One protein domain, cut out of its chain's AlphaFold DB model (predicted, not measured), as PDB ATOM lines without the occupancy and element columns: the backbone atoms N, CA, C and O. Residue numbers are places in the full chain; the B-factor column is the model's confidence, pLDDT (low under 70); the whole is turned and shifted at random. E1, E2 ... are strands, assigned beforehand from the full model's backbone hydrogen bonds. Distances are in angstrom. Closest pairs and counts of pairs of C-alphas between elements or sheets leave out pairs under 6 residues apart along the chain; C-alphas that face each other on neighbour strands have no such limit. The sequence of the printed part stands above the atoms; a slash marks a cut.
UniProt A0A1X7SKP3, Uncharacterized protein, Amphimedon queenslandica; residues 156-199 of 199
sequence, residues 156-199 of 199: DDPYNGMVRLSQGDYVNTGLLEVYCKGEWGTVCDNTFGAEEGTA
ATOM      1  N   ASP A 156     -31.603  41.830 138.224       90.50
ATOM      2  CA  ASP A 156     -32.668  42.306 137.328       90.50
ATOM      3  C   ASP A 156     -32.508  41.755 135.895       90.50
ATOM      4  O   ASP A 156     -33.497  41.646 135.172       90.50
ATOM      5  N   ASP A 157     -31.294  41.339 135.506       90.56
ATOM      6  CA  ASP A 157     -31.000  40.609 134.261       90.56
ATOM      7  C   ASP A 157     -30.293  39.269 134.560       90.56
ATOM      8  O   ASP A 157     -29.066  39.151 134.479       90.56
ATOM      9  N   PRO A 158     -31.044  38.246 135.010       91.00
ATOM     10  CA  PRO A 158     -30.457  37.009 135.499       91.00
ATOM     11  C   PRO A 158     -30.023  36.055 134.375       91.00
ATOM     12  O   PRO A 158     -30.740  35.817 133.401       91.00
ATOM     13  N   TYR A 159     -28.869  35.411 134.561       88.88
ATOM     14  CA  TYR A 159     -28.351  34.354 133.684       88.88
ATOM     15  C   TYR A 159     -28.383  32.985 134.375       88.88
ATOM     16  O   TYR A 159     -28.370  32.883 135.600       88.88
ATOM     17  N   ASN A 160     -28.437  31.899 133.592       86.44
ATOM     18  CA  ASN A 160     -28.473  30.539 134.147       86.44
ATOM     19  C   ASN A 160     -27.247  30.272 135.035       86.44
ATOM     20  O   ASN A 160     -26.116  30.397 134.569       86.44
ATOM     21  N   GLY A 161     -27.491  29.854 136.276       83.25
ATOM     22  CA  GLY A 161     -26.461  29.635 137.292       83.25
ATOM     23  C   GLY A 161     -26.164  30.855 138.167       83.25
ATOM     24  O   GLY A 161     -25.342  30.737 139.068       83.25
ATOM     25  N   MET A 162     -26.819  32.002 137.943       87.62
ATOM     26  CA  MET A 162     -26.727  33.145 138.853       87.62
ATOM     27  C   MET A 162     -27.246  32.756 140.243       87.62
ATOM     28  O   MET A 162     -28.272  32.087 140.361       87.62
ATOM     29  N   VAL A 163     -26.545  33.213 141.279       87.31
ATOM     30  CA  VAL A 163     -26.861  32.961 142.687       87.31
ATOM     31  C   VAL A 163     -27.267  34.266 143.367       87.31
ATOM     32  O   VAL A 163     -26.676  35.312 143.096       87.31
ATOM     33  N   ARG A 164     -28.250  34.211 144.270       86.62
ATOM     34  CA  ARG A 164     -28.578  35.328 145.166       86.62
ATOM     35  C   ARG A 164     -28.985  34.846 146.553       86.62
ATOM     36  O   ARG A 164     -29.434  33.715 146.718       86.62
ATOM     37  N   LEU A 165     -28.889  35.753 147.520       85.56
ATOM     38  CA  LEU A 165     -29.559  35.631 148.809       85.56
ATOM     39  C   LEU A 165     -30.838  36.470 148.773       85.56
ATOM     40  O   LEU A 165     -30.800  37.653 148.428       85.56
ATOM     41  N   SER A 166     -31.972  35.854 149.094       85.12
ATOM     42  CA  SER A 166     -33.278  36.516 149.157       85.12
ATOM     43  C   SER A 166     -33.831  36.496 150.586       85.12
ATOM     44  O   SER A 166     -33.402  35.707 151.420       85.12
ATOM     45  N   GLN A 167     -34.788  37.373 150.896       82.12
ATOM     46  CA  GLN A 167     -35.534  37.360 152.170       82.12
ATOM     47  C   GLN A 167     -34.689  37.523 153.455       82.12
ATOM     48  O   GLN A 167     -35.179  37.241 154.545       82.12
ATOM     49  N   GLY A 168     -33.439  37.982 153.355       77.75
ATOM     50  CA  GLY A 168     -32.635  38.361 154.513       77.75
ATOM     51  C   GLY A 168     -32.796  39.830 154.889       77.75
ATOM     52  O   GLY A 168     -33.053  40.682 154.036       77.75
ATOM     53  N   ASP A 169     -32.584  40.133 156.168       76.06
ATOM     54  CA  ASP A 169     -32.537  41.515 156.667       76.06
ATOM     55  C   ASP A 169     -31.283  42.262 156.178       76.06
ATOM     56  O   ASP A 169     -31.273  43.493 156.083       76.06
ATOM     57  N   TYR A 170     -30.228  41.511 155.847       73.94
ATOM     58  CA  TYR A 170     -28.944  42.011 155.360       73.94
ATOM     59  C   TYR A 170     -28.542  41.320 154.060       73.94
ATOM     60  O   TYR A 170     -28.869  40.156 153.839       73.94
ATOM     61  N   VAL A 171     -27.764  42.016 153.230       73.44
ATOM     62  CA  VAL A 171     -27.361  41.566 151.883       73.44
ATOM     63  C   VAL A 171     -26.503  40.296 151.865       73.44
ATOM     64  O   VAL A 171     -26.446  39.605 150.856       73.44
ATOM     65  N   ASN A 172     -25.862  39.971 152.985       74.81
ATOM     66  CA  ASN A 172     -25.036  38.779 153.177       74.81
ATOM     67  C   ASN A 172     -25.774  37.652 153.923       74.81
ATOM     68  O   ASN A 172     -25.149  36.703 154.384       74.81
ATOM     69  N   THR A 173     -27.090  37.774 154.096       75.88
ATOM     70  CA  THR A 173     -27.928  36.774 154.768       75.88
ATOM     71  C   THR A 173     -29.183  36.525 153.946       75.88
ATOM     72  O   THR A 173     -29.655  37.424 153.258       75.88
ATOM     73  N   GLY A 174     -29.746  35.323 154.021       82.31
ATOM     74  CA  GLY A 174     -31.016  35.021 153.370       82.31
ATOM     75  C   GLY A 174     -31.114  33.591 152.861       82.31
ATOM     76  O   GLY A 174     -30.245  32.757 153.108       82.31
ATOM     77  N   LEU A 175     -32.197  33.332 152.138       84.19
ATOM     78  CA  LEU A 175     -32.442  32.110 151.394       84.19
ATOM     79  C   LEU A 175     -31.563  32.080 150.141       84.19
ATOM     80  O   LEU A 175     -31.614  32.999 149.322       84.19
ATOM     81  N   LEU A 176     -30.779  31.015 149.989       86.00
ATOM     82  CA  LEU A 176     -29.960  30.784 148.806       86.00
ATOM     83  C   LEU A 176     -30.833  30.363 147.619       86.00
ATOM     84  O   LEU A 176     -31.467  29.302 147.642       86.00
ATOM     85  N   GLU A 177     -30.823  31.179 146.570       88.38
ATOM     86  CA  GLU A 177     -31.553  30.932 145.331       88.38
ATOM     87  C   GLU A 177     -30.612  30.883 144.124       88.38
ATOM     88  O   GLU A 177     -29.641  31.638 144.035       88.38
ATOM     89  N   VAL A 178     -30.939  30.015 143.166       88.81
ATOM     90  CA  VAL A 178     -30.222  29.834 141.899       88.81
ATOM     91  C   VAL A 178     -31.188  30.050 140.741       88.81
ATOM     92  O   VAL A 178     -32.276  29.470 140.712       88.81
ATOM     93  N   TYR A 179     -30.791  30.860 139.764       87.38
ATOM     94  CA  TYR A 179     -31.585  31.087 138.563       87.38
ATOM     95  C   TYR A 179     -31.340  29.991 137.520       87.38
ATOM     96  O   TYR A 179     -30.207  29.768 137.080       87.38
ATOM     97  N   CYS A 180     -32.399  29.313 137.080       86.44
ATOM     98  CA  CYS A 180     -32.339  28.315 136.016       86.44
ATOM     99  C   CYS A 180     -33.617  28.348 135.168       86.44
ATOM    100  O   CYS A 180     -34.731  28.337 135.683       86.44
ATOM    101  N   LYS A 181     -33.457  28.335 133.837       88.75
ATOM    102  CA  LYS A 181     -34.545  28.214 132.844       88.75
ATOM    103  C   LYS A 181     -35.686  29.233 133.003       88.75
ATOM    104  O   LYS A 181     -36.824  28.920 132.677       88.75
ATOM    105  N   GLY A 182     -35.368  30.458 133.417       89.06
ATOM    106  CA  GLY A 182     -36.359  31.531 133.541       89.06
ATOM    107  C   GLY A 182     -36.902  31.732 134.954       89.06
ATOM    108  O   GLY A 182     -37.693  32.646 135.162       89.06
ATOM    109  N   GLU A 183     -36.492  30.905 135.918       90.56
ATOM    110  CA  GLU A 183     -37.052  30.910 137.270       90.56
ATOM    111  C   GLU A 183     -35.952  30.867 138.339       90.56
ATOM    112  O   GLU A 183     -34.886  30.277 138.145       90.56
ATOM    113  N   TRP A 184     -36.222  31.496 139.485       88.69
ATOM    114  CA  TRP A 184     -35.411  31.379 140.697       88.69
ATOM    115  C   TRP A 184     -35.890  30.175 141.511       88.69
ATOM    116  O   TRP A 184     -37.068  30.097 141.858       88.69
ATOM    117  N   GLY A 185     -34.984  29.245 141.815       85.88
ATOM    118  CA  GLY A 185     -35.252  28.071 142.649       85.88
ATOM    119  C   GLY A 185     -34.345  28.018 143.878       85.88
ATOM    120  O   GLY A 185     -33.292  28.645 143.903       85.88
ATOM    121  N   THR A 186     -34.743  27.260 144.897       83.00
ATOM    122  CA  THR A 186     -33.983  27.084 146.146       83.00
ATOM    123  C   THR A 186     -33.061  25.866 146.092       83.00
ATOM    124  O   THR A 186     -33.368  24.879 145.418       83.00
ATOM    125  N   VAL A 187     -31.972  25.890 146.859       77.94
ATOM    126  CA  VAL A 187     -31.072  24.734 147.030       77.94
ATOM    127  C   VAL A 187     -31.636  23.764 148.079       77.94
ATOM    128  O   VAL A 187     -32.169  24.191 149.099       77.94
ATOM    129  N   CYS A 188     -31.557  22.453 147.825       72.81
ATOM    130  CA  CYS A 188     -32.003  21.429 148.776       72.81
ATOM    131  C   CYS A 188     -30.943  21.171 149.858       72.81
ATOM    132  O   CYS A 188     -29.790  20.896 149.545       72.81
ATOM    133  N   ASP A 189     -31.372  21.165 151.119       66.19
ATOM    134  CA  ASP A 189     -30.522  21.095 152.321       66.19
ATOM    135  C   ASP A 189     -29.874  19.720 152.587       66.19
ATOM    136  O   ASP A 189     -28.995  19.587 153.425       66.19
ATOM    137  N   ASN A 190     -30.262  18.664 151.859       66.38
ATOM    138  CA  ASN A 190     -29.859  17.282 152.172       66.38
ATOM    139  C   ASN A 190     -28.331  17.059 152.250       66.38
ATOM    140  O   ASN A 190     -27.896  16.075 152.847       66.38
ATOM    141  N   THR A 191     -27.535  17.938 151.629       64.19
ATOM    142  CA  THR A 191     -26.063  17.956 151.686       64.19
ATOM    143  C   THR A 191     -25.488  19.380 151.704       64.19
ATOM    144  O   THR A 191     -24.333  19.554 151.334       64.19
ATOM    145  N   PHE A 192     -26.283  20.406 152.027       66.31
ATOM    146  CA  PHE A 192     -25.821  21.798 152.020       66.31
ATOM    147  C   PHE A 192     -25.554  22.244 153.460       66.31
ATOM    148  O   PHE A 192     -26.475  22.564 154.202       66.31
ATOM    149  N   GLY A 193     -24.294  22.206 153.882       64.94
ATOM    150  CA  GLY A 193     -23.868  22.530 155.236       64.94
ATOM    151  C   GLY A 193     -23.037  23.809 155.321       64.94
ATOM    152  O   GLY A 193     -22.973  24.633 154.410       64.94
ATOM    153  N   ALA A 194     -22.380  23.982 156.469       63.62
ATOM    154  CA  ALA A 194     -21.517  25.135 156.720       63.62
ATOM    155  C   ALA A 194     -20.306  25.197 155.771       63.62
ATOM    156  O   ALA A 194     -19.829  26.288 155.473       63.62
ATOM    157  N   GLU A 195     -19.818  24.052 155.288       65.44
ATOM    158  CA  GLU A 195     -18.695  24.001 154.346       65.44
ATOM    159  C   GLU A 195     -19.095  24.605 152.994       65.44
ATOM    160  O   GLU A 195     -18.411  25.492 152.487       65.44
ATOM    161  N   GLU A 196     -20.258  24.228 152.462       65.31
ATOM    162  CA  GLU A 196     -20.778  24.749 151.196       65.31
ATOM    163  C   GLU A 196     -21.180  26.230 151.283       65.31
ATOM    164  O   GLU A 196     -21.082  26.958 150.297       65.31
ATOM    165  N   GLY A 197     -21.615  26.692 152.459       58.19
ATOM    166  CA  GLY A 197     -22.017  28.082 152.696       58.19
ATOM    167  C   GLY A 197     -20.870  29.077 152.918       58.19
ATOM    168  O   GLY A 197     -21.142  30.269 153.055       58.19
ATOM    169  N   THR A 198     -19.615  28.621 152.989       54.34
ATOM    170  CA  THR A 198     -18.430  29.473 153.248       54.34
ATOM    171  C   THR A 198     -17.502  29.648 152.039       54.34
ATOM    172  O   THR A 198     -16.431  30.240 152.185       54.34
ATOM    173  N   ALA A 199     -17.909  29.140 150.869       38.03
ATOM    174  CA  ALA A 199     -17.139  29.145 149.622       38.03
ATOM    175  C   ALA A 199     -17.115  30.499 148.891       38.03
ATOM    176  O   ALA A 199     -18.141  31.217 148.906       38.03
TER     177      ALA A 199
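This is residues 156 to 199 of the 199 residues of an uncharacterized protein of Amphimedon queenslandica (UniProt A0A1X7SKP3). Little regular structure is formed here: a small, twisted three-stranded sheet, E1, E2 and E3 in a meander, with loops around it and a tail in which residues 189 to 196 stick out. The printed part has 44 residues, with no named helix and 14 residues in strands; it is all strand, antiparallel in the order E1, E2, E3. It is only just compact, close to loose, with a radius of gyration of the C-alphas of 11.0 A, spanning 28 by 24 by 16 A.

E1, residues 163 to 166, begins at C-alpha 163 (-26.861, 32.961, 142.687). E2, residues 175 to 180, is 15.8 A long. E3, residues 183 to 186, ends at C-alpha 186 (-33.983, 27.084, 146.146).

E1 and E2 form an antiparallel hairpin at 138 degrees, with N 164 and O 177 2.9 A apart. E2 and E3 form another at 141 degrees through a tight link, with N 178 and O 185 2.8 A apart.

The C-alphas of Asp 157 and Asn 190, the two farthest apart, are 29.4 A apart. The printed part has no cut and no long link between strands. Residues 189 to 199 have pLDDT under 70.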